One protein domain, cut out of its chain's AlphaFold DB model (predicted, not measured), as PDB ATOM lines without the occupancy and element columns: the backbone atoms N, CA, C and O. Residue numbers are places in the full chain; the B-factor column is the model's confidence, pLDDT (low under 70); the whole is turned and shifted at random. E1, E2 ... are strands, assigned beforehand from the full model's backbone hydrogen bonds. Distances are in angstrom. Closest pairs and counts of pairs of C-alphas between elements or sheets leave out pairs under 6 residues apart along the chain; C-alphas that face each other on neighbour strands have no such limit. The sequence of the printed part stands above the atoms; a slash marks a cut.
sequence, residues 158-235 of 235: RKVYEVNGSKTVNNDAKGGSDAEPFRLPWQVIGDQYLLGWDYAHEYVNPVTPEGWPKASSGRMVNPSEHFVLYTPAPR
ATOM      1  N   ARG A 158     -36.795   0.339 -39.105       89.75
ATOM      2  CA  ARG A 158     -35.440   0.377 -39.637       89.75
ATOM      3  C   ARG A 158     -35.294  -0.598 -40.803       89.75
ATOM      4  O   ARG A 158     -35.639  -1.775 -40.709       89.75
ATOM      5  N   LYS A 159     -34.744  -0.112 -41.916       88.25
ATOM      6  CA  LYS A 159     -34.499  -0.956 -43.083       88.25
ATOM      7  C   LYS A 159     -33.264  -1.827 -42.843       88.25
ATOM      8  O   LYS A 159     -32.154  -1.318 -42.731       88.25
ATOM      9  N   VAL A 160     -33.481  -3.139 -42.813       88.69
ATOM     10  CA  VAL A 160     -32.419  -4.145 -42.897       88.69
ATOM     11  C   VAL A 160     -32.252  -4.568 -44.349       88.69
ATOM     12  O   VAL A 160     -33.236  -4.787 -45.067       88.69
ATOM     13  N   TYR A 161     -31.001  -4.662 -44.771       86.12
ATOM     14  CA  TYR A 161     -30.611  -5.139 -46.084       86.12
ATOM     15  C   TYR A 161     -29.861  -6.446 -45.932       86.12
ATOM     16  O   TYR A 161     -28.983  -6.563 -45.078       86.12
ATOM     17  N   GLU A 162     -30.203  -7.409 -46.775       88.44
ATOM     18  CA  GLU A 162     -29.535  -8.699 -46.825       88.44
ATOM     19  C   GLU A 162     -28.718  -8.747 -48.112       88.44
ATOM     20  O   GLU A 162     -29.268  -8.605 -49.198       88.44
ATOM     21  N   VAL A 163     -27.401  -8.888 -47.993       84.50
ATOM     22  CA  VAL A 163     -26.477  -8.889 -49.129       84.50
ATOM     23  C   VAL A 163     -25.565 -10.094 -48.999       84.50
ATOM     24  O   VAL A 163     -24.794 -10.176 -48.046       84.50
ATOM     25  N   ASN A 164     -25.663 -11.033 -49.943       86.62
ATOM     26  CA  ASN A 164     -24.807 -12.221 -50.050       86.62
ATOM     27  C   ASN A 164     -24.476 -12.887 -48.698       86.62
ATOM     28  O   ASN A 164     -23.311 -13.095 -48.354       86.62
ATOM     29  N   GLY A 165     -25.519 -13.201 -47.922       83.81
ATOM     30  CA  GLY A 165     -25.400 -13.891 -46.633       83.81
ATOM     31  C   GLY A 165     -25.083 -12.997 -45.431       83.81
ATOM     32  O   GLY A 165     -24.932 -13.510 -44.327       83.81
ATOM     33  N   SER A 166     -25.009 -11.679 -45.617       86.62
ATOM     34  CA  SER A 166     -24.806 -10.701 -44.548       86.62
ATOM     35  C   SER A 166     -26.021  -9.804 -44.369       86.62
ATOM     36  O   SER A 166     -26.741  -9.533 -45.330       86.62
ATOM     37  N   LYS A 167     -26.234  -9.313 -43.146       87.81
ATOM     38  CA  LYS A 167     -27.244  -8.297 -42.842       87.81
ATOM     39  C   LYS A 167     -26.554  -6.990 -42.494       87.81
ATOM     40  O   LYS A 167     -25.629  -6.981 -41.688       87.81
ATOM     41  N   THR A 168     -27.036  -5.890 -43.056       85.56
ATOM     42  CA  THR A 168     -26.571  -4.544 -42.710       85.56
ATOM     43  C   THR A 168     -27.744  -3.581 -42.554       85.56
ATOM     44  O   THR A 168     -28.844  -3.816 -43.069       85.56
ATOM     45  N   VAL A 169     -27.499  -2.479 -41.857       88.00
ATOM     46  CA  VAL A 169     -28.424  -1.357 -41.699       88.00
ATOM     47  C   VAL A 169     -27.687  -0.055 -41.993       88.00
ATOM     48  O   VAL A 169     -26.469   0.035 -41.841       88.00
ATOM     49  N   ASN A 170     -28.422   0.964 -42.429       87.00
ATOM     50  CA  ASN A 170     -27.845   2.293 -42.603       87.00
ATOM     51  C   ASN A 170     -27.515   2.941 -41.263       87.00
ATOM     52  O   ASN A 170     -28.258   2.774 -40.297       87.00
ATOM     53  N   ASN A 171     -26.411   3.693 -41.246       87.06
ATOM     54  CA  ASN A 171     -25.917   4.421 -40.081       87.06
ATOM     55  C   ASN A 171     -25.831   3.531 -38.825       87.06
ATOM     56  O   ASN A 171     -26.236   3.938 -37.736       87.06
ATOM     57  N   ASP A 172     -25.325   2.304 -38.986       83.38
ATOM     58  CA  ASP A 172     -25.208   1.339 -37.894       83.38
ATOM     59  C   ASP A 172     -24.253   1.843 -36.796       83.38
ATOM     60  O   ASP A 172     -23.029   1.801 -36.931       83.38
ATOM     61  N   ALA A 173     -24.821   2.306 -35.682       70.19
ATOM     62  CA  ALA A 173     -24.079   2.704 -34.488       70.19
ATOM     63  C   ALA A 173     -23.746   1.519 -33.551       70.19
ATOM     64  O   ALA A 173     -23.188   1.739 -32.474       70.19
ATOM     65  N   LYS A 174     -24.025   0.276 -33.983       66.31
ATOM     66  CA  LYS A 174     -23.989  -0.992 -33.233       66.31
ATOM     67  C   LYS A 174     -25.081  -1.096 -32.161       66.31
ATOM     68  O   LYS A 174     -25.247  -0.214 -31.327       66.31
ATOM     69  N   GLY A 175     -25.771  -2.242 -32.128       63.47
ATOM     70  CA  GLY A 175     -26.602  -2.658 -30.985       63.47
ATOM     71  C   GLY A 175     -28.119  -2.458 -31.100       63.47
ATOM     72  O   GLY A 175     -28.806  -2.648 -30.102       63.47
ATOM     73  N   GLY A 176     -28.652  -2.114 -32.277       67.31
ATOM     74  CA  GLY A 176     -30.097  -1.911 -32.464       67.31
ATOM     75  C   GLY A 176     -30.854  -3.089 -33.098       67.31
ATOM     76  O   GLY A 176     -30.269  -3.874 -33.852       67.31
ATOM     77  N   SER A 177     -32.164  -3.180 -32.853       81.12
ATOM     78  CA  SER A 177     -33.082  -4.187 -33.432       81.12
ATOM     79  C   SER A 177     -33.694  -3.729 -34.766       81.12
ATOM     80  O   SER A 177     -33.847  -2.542 -35.030       81.12
ATOM     81  N   ASP A 178     -34.075  -4.670 -35.630       82.38
ATOM     82  CA  ASP A 178     -34.864  -4.415 -36.847       82.38
ATOM     83  C   ASP A 178     -36.289  -3.892 -36.577       82.38
ATOM     84  O   ASP A 178     -36.899  -3.290 -37.461       82.38
ATOM     85  N   ALA A 179     -36.794  -4.048 -35.351       87.62
ATOM     86  CA  ALA A 179     -38.059  -3.476 -34.897       87.62
ATOM     87  C   ALA A 179     -37.971  -1.977 -34.546       87.62
ATOM     88  O   ALA A 179     -38.993  -1.355 -34.249       87.62
ATOM     89  N   GLU A 180     -36.774  -1.384 -34.558       90.31
ATOM     90  CA  GLU A 180     -36.597   0.039 -34.268       90.31
ATOM     91  C   GLU A 180     -37.366   0.918 -35.262       90.31
ATOM     92  O   GLU A 180     -37.446   0.575 -36.444       90.31
ATOM     93  N   PRO A 181     -37.910   2.070 -34.834       92.31
ATOM     94  CA  PRO A 181     -38.557   3.006 -35.744       92.31
ATOM     95  C   PRO A 181     -37.602   3.490 -36.842       92.31
ATOM     96  O   PRO A 181     -36.411   3.685 -36.599       92.31
ATOM     97  N   PHE A 182     -38.129   3.746 -38.040       92.19
ATOM     98  CA  PHE A 182     -37.381   4.340 -39.143       92.19
ATOM     99  C   PHE A 182     -36.970   5.771 -38.774       92.19
ATOM    100  O   PHE A 182     -37.754   6.713 -38.892       92.19
ATOM    101  N   ARG A 183     -35.744   5.926 -38.278       90.81
ATOM    102  CA  ARG A 183     -35.161   7.205 -37.871       90.81
ATOM    103  C   ARG A 183     -33.780   7.337 -38.473       90.81
ATOM    104  O   ARG A 183     -32.943   6.453 -38.324       90.81
ATOM    105  N   LEU A 184     -33.570   8.451 -39.152       91.62
ATOM    106  CA  LEU A 184     -32.329   8.782 -39.823       91.62
ATOM    107  C   LEU A 184     -31.664   9.955 -39.099       91.62
ATOM    108  O   LEU A 184     -32.368  10.762 -38.483       91.62
ATOM    109  N   PRO A 185     -30.329  10.081 -39.163       92.38
ATOM    110  CA  PRO A 185     -29.588  11.111 -38.441       92.38
ATOM    111  C   PRO A 185     -29.679  12.478 -39.142       92.38
ATOM    112  O   PRO A 185     -28.678  13.037 -39.591       92.38
ATOM    113  N   TRP A 186     -30.891  13.020 -39.256       92.62
ATOM    114  CA  TRP A 186     -31.121  14.363 -39.776       92.62
ATOM    115  C   TRP A 186     -30.482  15.415 -38.870       92.62
ATOM    116  O   TRP A 186     -30.645  15.394 -37.650       92.62
ATOM    117  N   GLN A 187     -29.814  16.382 -39.484       91.94
ATOM    118  CA  GLN A 187     -29.260  17.554 -38.824       91.94
ATOM    119  C   GLN A 187     -29.883  18.810 -39.424       91.94
ATOM    120  O   GLN A 187     -29.997  18.926 -40.642       91.94
ATOM    121  N   VAL A 188     -30.270  19.759 -38.575       91.06
ATOM    122  CA  VAL A 188     -30.659  21.104 -39.014       91.06
ATOM    123  C   VAL A 188     -29.435  21.997 -38.900       91.06
ATOM    124  O   VAL A 188     -28.931  22.212 -37.799       91.06
ATOM    125  N   ILE A 189     -28.949  22.501 -40.032       90.19
ATOM    126  CA  ILE A 189     -27.814  23.423 -40.085       90.19
ATOM    127  C   ILE A 189     -28.251  24.663 -40.858       90.19
ATOM    128  O   ILE A 189     -28.468  24.610 -42.066       90.19
ATOM    129  N   GLY A 190     -28.389  25.789 -40.154       90.44
ATOM    130  CA  GLY A 190     -28.904  27.022 -40.750       90.44
ATOM    131  C   GLY A 190     -30.308  26.823 -41.327       90.44
ATOM    132  O   GLY A 190     -31.208  26.374 -40.620       90.44
ATOM    133  N   ASP A 191     -30.485  27.144 -42.610       90.88
ATOM    134  CA  ASP A 191     -31.731  26.956 -43.360       90.88
ATOM    135  C   ASP A 191     -31.755  25.652 -44.182       90.88
ATOM    136  O   ASP A 191     -32.486  25.547 -45.170       90.88
ATOM    137  N   GLN A 192     -30.976  24.641 -43.780       92.44
ATOM    138  CA  GLN A 192     -30.873  23.354 -44.469       92.44
ATOM    139  C   GLN A 192     -31.066  22.164 -43.524       92.44
ATOM    140  O   GLN A 192     -30.662  22.181 -42.360       92.44
ATOM    141  N   TYR A 193     -31.638  21.092 -44.067       93.12
ATOM    142  CA  TYR A 193     -31.500  19.748 -43.527       93.12
ATOM    143  C   TYR A 193     -30.307  19.069 -44.184       93.12
ATOM    144  O   TYR A 193     -30.226  19.035 -45.413       93.12
ATOM    145  N   LEU A 194     -29.426  18.490 -43.376       94.06
ATOM    146  CA  LEU A 194     -28.393  17.564 -43.816       94.06
ATOM    147  C   LEU A 194     -28.740  16.161 -43.329       94.06
ATOM    148  O   LEU A 194     -29.216  15.976 -42.210       94.06
ATOM    149  N   LEU A 195     -28.465  15.172 -44.167       93.12
ATOM    150  CA  LEU A 195     -28.564  13.767 -43.825       93.12
ATOM    151  C   LEU A 195     -27.276  13.053 -44.228       93.12
ATOM    152  O   LEU A 195     -26.968  12.944 -45.415       93.12
ATOM    153  N   GLY A 196     -26.565  12.528 -43.231       92.19
ATOM    154  CA  GLY A 196     -25.542  11.512 -43.447       92.19
ATOM    155  C   GLY A 196     -26.207  10.155 -43.629       92.19
ATOM    156  O   GLY A 196     -26.920   9.693 -42.740       92.19
ATOM    157  N   TRP A 197     -25.990   9.512 -44.769       89.44
ATOM    158  CA  TRP A 197     -26.508   8.181 -45.063       89.44
ATOM    159  C   TRP A 197     -25.321   7.258 -45.295       89.44
ATOM    160  O   TRP A 197     -24.764   7.195 -46.388       89.44
ATOM    161  N   ASP A 198     -24.905   6.585 -44.229       90.12
ATOM    162  CA  ASP A 198     -23.730   5.725 -44.242       90.12
ATOM    163  C   ASP A 198     -24.139   4.272 -44.388       90.12
ATOM    164  O   ASP A 198     -25.141   3.813 -43.827       90.12
ATOM    165  N   TYR A 199     -23.340   3.541 -45.145       85.19
ATOM    166  CA  TYR A 199     -23.588   2.156 -45.464       85.19
ATOM    167  C   TYR A 199     -22.273   1.398 -45.413       85.19
ATOM    168  O   TYR A 199     -21.392   1.627 -46.229       85.19
ATOM    169  N   ALA A 200     -22.112   0.527 -44.422       88.31
ATOM    170  CA  ALA A 200     -20.914  -0.285 -44.262       88.31
ATOM    171  C   ALA A 200     -21.294  -1.757 -44.384       88.31
ATOM    172  O   ALA A 200     -22.209  -2.244 -43.714       88.31
ATOM    173  N   HIS A 201     -20.599  -2.459 -45.265       86.44
ATOM    174  CA  HIS A 201     -20.860  -3.853 -45.554       86.44
ATOM    175  C   HIS A 201     -19.675  -4.732 -45.208       86.44
ATOM    176  O   HIS A 201     -18.527  -4.314 -45.294       86.44
ATOM    177  N   GLU A 202     -19.981  -5.993 -44.946       91.00
ATOM    178  CA  GLU A 202     -19.064  -7.106 -45.122       91.00
ATOM    179  C   GLU A 202     -19.894  -8.300 -45.593       91.00
ATOM    180  O   GLU A 202     -20.843  -8.689 -44.913       91.00
ATOM    181  N   TYR A 203     -19.603  -8.840 -46.774       92.62
ATOM    182  CA  TYR A 203     -20.342  -9.975 -47.337       92.62
ATOM    183  C   TYR A 203     -19.469 -10.825 -48.262       92.62
ATOM    184  O   TYR A 203     -18.354 -10.441 -48.632       92.62
ATOM    185  N   VAL A 204     -19.988 -11.998 -48.637       94.50
ATOM    186  CA  VAL A 204     -19.312 -12.911 -49.566       94.50
ATOM    187  C   VAL A 204     -19.182 -12.241 -50.928       94.50
ATOM    188  O   VAL A 204     -20.177 -11.875 -51.563       94.50
ATOM    189  N   ASN A 205     -17.941 -12.077 -51.378       93.56
ATOM    190  CA  ASN A 205     -17.637 -11.357 -52.601       93.56
ATOM    191  C   ASN A 205     -18.136 -12.142 -53.829       93.56
ATOM    192  O   ASN A 205     -17.649 -13.252 -54.060       93.56
ATOM    193  N   PRO A 206     -19.061 -11.593 -54.642       90.62
ATOM    194  CA  PRO A 206     -19.489 -12.255 -55.876       90.62
ATOM    195  C   PRO A 206     -18.368 -12.309 -56.930       90.62
ATOM    196  O   PRO A 206     -18.376 -13.175 -57.801       90.62
ATOM    197  N   VAL A 207     -17.379 -11.414 -56.839       90.69
ATOM    198  CA  VAL A 207     -16.182 -11.389 -57.688       90.69
ATOM    199  C   VAL A 207     -15.118 -12.271 -57.031       90.69
ATOM    200  O   VAL A 207     -14.209 -11.785 -56.358       90.69
ATOM    201  N   THR A 208     -15.273 -13.593 -57.142       93.62
ATOM    202  CA  THR A 208     -14.395 -14.557 -56.457       93.62
ATOM    203  C   THR A 208     -12.967 -14.545 -57.017       93.62
ATOM    204  O   THR A 208     -12.782 -14.274 -58.206       93.62
ATOM    205  N   PRO A 209     -11.941 -14.883 -56.210       93.12
ATOM    206  CA  PRO A 209     -10.566 -14.987 -56.702       93.12
ATOM    207  C   PRO A 209     -10.399 -16.007 -57.835       93.12
ATOM    208  O   PRO A 209      -9.594 -15.793 -58.734       93.12
ATOM    209  N   GLU A 210     -11.163 -17.103 -57.809       94.56
ATOM    210  CA  GLU A 210     -11.090 -18.154 -58.829       94.56
ATOM    211  C   GLU A 210     -11.725 -17.728 -60.157       94.56
ATOM    212  O   GLU A 210     -11.188 -18.039 -61.216       94.56
ATOM    213  N   GLY A 211     -12.865 -17.029 -60.109       92.12
ATOM    214  CA  GLY A 211     -13.566 -16.580 -61.315       92.12
ATOM    215  C   GLY A 211     -12.967 -15.308 -61.911       92.12
ATOM    216  O   GLY A 211     -12.955 -15.137 -63.127       92.12
ATOM    217  N   TRP A 212     -12.453 -14.423 -61.055       88.62
ATOM    218  CA  TRP A 212     -12.030 -13.073 -61.418       88.62
ATOM    219  C   TRP A 212     -10.702 -12.694 -60.741       88.62
ATOM    220  O   TRP A 212     -10.649 -11.724 -59.980       88.62
ATOM    221  N   PRO A 213      -9.596 -13.404 -61.026       85.19
ATOM    222  CA  PRO A 213      -8.331 -13.251 -60.300       85.19
ATOM    223  C   PRO A 213      -7.734 -11.836 -60.350       85.19
ATOM    224  O   PRO A 213      -7.002 -11.452 -59.445       85.19
ATOM    225  N   LYS A 214      -8.059 -11.048 -61.385       80.12
ATOM    226  CA  LYS A 214      -7.593  -9.659 -61.544       80.12
ATOM    227  C   LYS A 214      -8.504  -8.606 -60.905       80.12
ATOM    228  O   LYS A 214      -8.034  -7.517 -60.595       80.12
ATOM    229  N   ALA A 215      -9.791  -8.909 -60.738       81.00
ATOM    230  CA  ALA A 215     -10.789  -7.957 -60.238       81.00
ATOM    231  C   ALA A 215     -11.219  -8.244 -58.790       81.00
ATOM    232  O   ALA A 215     -11.813  -7.390 -58.135       81.00
ATOM    233  N   SER A 216     -10.932  -9.442 -58.279       87.69
ATOM    234  CA  SER A 216     -11.306  -9.838 -56.928       87.69
ATOM    235  C   SER A 216     -10.471  -9.122 -55.868       87.69
ATOM    236  O   SER A 216      -9.244  -9.128 -55.909       87.69
ATOM    237  N   SER A 217     -11.144  -8.594 -54.846       88.31
ATOM    238  CA  SER A 217     -10.522  -8.110 -53.610       88.31
ATOM    239  C   SER A 217     -10.348  -9.208 -52.546       88.31
ATOM    240  O   SER A 217      -9.989  -8.905 -51.410       88.31
ATOM    241  N   GLY A 218     -10.632 -10.473 -52.879       91.81
ATOM    242  CA  GLY A 218     -10.652 -11.602 -51.944       91.81
ATOM    243  C   GLY A 218     -12.032 -12.259 -51.832       91.81
ATOM    244  O   GLY A 218     -12.983 -11.861 -52.500       91.81
ATOM    245  N   ARG A 219     -12.147 -13.291 -50.981       94.75
ATOM    246  CA  ARG A 219     -13.406 -14.048 -50.782       94.75
ATOM    247  C   ARG A 219     -14.500 -13.255 -50.065       94.75
ATOM    248  O   ARG A 219     -15.678 -13.526 -50.267       94.75
ATOM    249  N   MET A 220     -14.101 -12.296 -49.240       93.62
ATOM    250  CA  MET A 220     -14.986 -11.350 -48.567       93.62
ATOM    251  C   MET A 220     -14.700  -9.958 -49.111       93.62
ATOM    252  O   MET A 220     -13.555  -9.645 -49.442       93.62
ATOM    253  N   VAL A 221     -15.734  -9.131 -49.203       92.38
ATOM    254  CA  VAL A 221     -15.602  -7.724 -49.581       92.38
ATOM    255  C   VAL A 221     -16.327  -6.866 -48.559       92.38
ATOM    256  O   VAL A 221     -17.403  -7.228 -48.080       92.38
ATOM    257  N   ASN A 222     -15.703  -5.750 -48.204       91.75
ATOM    258  CA  ASN A 222     -16.131  -4.884 -47.117       91.75
ATOM    259  C   ASN A 222     -16.212  -3.402 -47.535       91.75
ATOM    260  O   ASN A 222     -15.501  -2.560 -46.980       91.75
ATOM    261  N   PRO A 223     -17.016  -3.058 -48.558       90.56
ATOM    262  CA  PRO A 223     -17.136  -1.678 -48.996       90.56
ATOM    263  C   PRO A 223     -17.904  -0.849 -47.963       90.56
ATOM    264  O   PRO A 223     -18.850  -1.332 -47.335       90.56
ATOM    265  N   SER A 224     -17.536   0.424 -47.850       91.44
ATOM    266  CA  SER A 224     -18.362   1.425 -47.189       91.44
ATOM    267  C   SER A 224     -18.676   2.581 -48.136       91.44
ATOM    268  O   SER A 224     -17.825   3.035 -48.901       91.44
ATOM    269  N   GLU A 225     -19.922   3.032 -48.103       90.31
ATOM    270  CA  GLU A 225     -20.451   4.148 -48.874       90.31
ATOM    271  C   GLU A 225     -20.960   5.201 -47.896       90.31
ATOM    272  O   GLU A 225     -21.705   4.894 -46.966       90.31
ATOM    273  N   HIS A 226     -20.540   6.443 -48.105       92.69
ATOM    274  CA  HIS A 226     -20.818   7.552 -47.204       92.69
ATOM    275  C   HIS A 226     -21.447   8.677 -48.013       92.69
ATOM    276  O   HIS A 226     -20.762   9.368 -48.769       92.69
ATOM    277  N   PHE A 227     -22.765   8.826 -47.901       91.19
ATOM    278  CA  PHE A 227     -23.504   9.860 -48.613       91.19
ATOM    279  C   PHE A 227     -23.803  11.028 -47.682       91.19
ATOM    280  O   PHE A 227     -24.189  10.840 -46.529       91.19
ATOM    281  N   VAL A 228     -23.699  12.241 -48.216       91.56
ATOM    282  CA  VAL A 228     -24.213  13.445 -47.564       91.56
ATOM    283  C   VAL A 228     -25.249  14.062 -48.483       91.56
ATOM    284  O   VAL A 228     -24.951  14.456 -49.611       91.56
ATOM    285  N   LEU A 229     -26.479  14.118 -47.996       91.25
ATOM    286  CA  LEU A 229     -27.623  14.676 -48.696       91.25
ATOM    287  C   LEU A 229     -28.013  15.971 -48.002       91.25
ATOM    288  O   LEU A 229     -27.990  16.046 -46.775       91.25
ATOM    289  N   TYR A 230     -28.378  16.985 -48.773       90.69
ATOM    290  CA  TYR A 230     -28.847  18.249 -48.226       90.69
ATOM    291  C   TYR A 230     -30.085  18.723 -48.976       90.69
ATOM    292  O   TYR A 230     -30.229  18.525 -50.182       90.69
ATOM    293  N   THR A 231     -31.002  19.346 -48.246       89.88
ATOM    294  CA  THR A 231     -32.221  19.932 -48.803       89.88
ATOM    295  C   THR A 231     -32.592  21.178 -48.002       89.88
ATOM    296  O   THR A 231     -32.352  21.203 -46.794       89.88
ATOM    297  N   PRO A 232     -33.182  22.216 -48.618       90.50
ATOM    298  CA  PRO A 232     -33.650  23.381 -47.875       90.50
ATOM    299  C   PRO A 232     -34.631  22.992 -46.762       90.50
ATOM    300  O   PRO A 232     -35.526  22.165 -46.972       90.50
ATOM    301  N   ALA A 233     -34.472  23.608 -45.593       86.19
ATOM    302  CA  ALA A 233     -35.451  23.572 -44.520       86.19
ATOM    303  C   ALA A 233     -36.526  24.647 -44.760       86.19
ATOM    304  O   ALA A 233     -36.246  25.692 -45.358       86.19
ATOM    305  N   PRO A 234     -37.780  24.408 -44.344       78.19
ATOM    306  CA  PRO A 234     -38.815  25.423 -44.428       78.19
ATOM    307  C   PRO A 234     -38.493  26.597 -43.500       78.19
ATOM    308  O   PRO A 234     -37.994  26.393 -42.394       78.19
ATOM    309  N   ARG A 235     -38.771  27.808 -43.985       63.56
ATOM    310  CA  ARG A 235     -38.662  29.061 -43.228       63.56
ATOM    311  C   ARG A 235     -39.945  29.351 -42.468       63.56
ATOM    312  O   ARG A 235     -41.020  29.071 -43.048       63.56
TER     313      ARG A 235
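What this domain is: This is residues 158 to 235 of the 235 residues of an uncharacterized protein of Novosphingobium sp. THN1 (UniProt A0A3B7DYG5). With little regular structure, this is a long twisted hairpin, E4 and E5, with short E3 beside E4 at one end and a small separate hairpin, E1 and E2, near the other; residues 201 to 223 loop out beyond. The printed part has 78 residues, no named helix and five strands, E1 to E5, holding 30 residues: all strand. The sheet E3 - E4 - E5 is antiparallel. The whole is loose, radius of gyration of the C-alphas 16.7 A, spanning 57 by 29 by 15 A.

How they stand to each other: Start at E1, residues 160 to 163, in an antiparallel hairpin with E2, residues 166 to 169; N 161 and O 168, 2.9 A apart, are within hydrogen-bond range. Next, E3, residues 186 to 189, E4, residues 192 to 200, and E5, residues 224 to 232, form a meander, each strand the antiparallel neighbour of the one before. Look within hydrogen-bond range at N 187 and O 194, 2.8 A, then N 197 and O 227, 2.8 A. The closest C-alphas of E2 and E4, Val 169 and Tyr 199, are 7.1 A apart.

Where its parts are: Find C-alpha 160 at (-32.419, -4.145, -42.897), where E1 begins. E4 runs 25.7 A; E5 runs 26.8 A to C-alpha 232 at (-33.650, 23.381, -47.875).

The domain as a whole: The printed part has no cut. The links E2 to E3 and E4 to E5 are long. Residues 174 to 176 and 235 have pLDDT under 70.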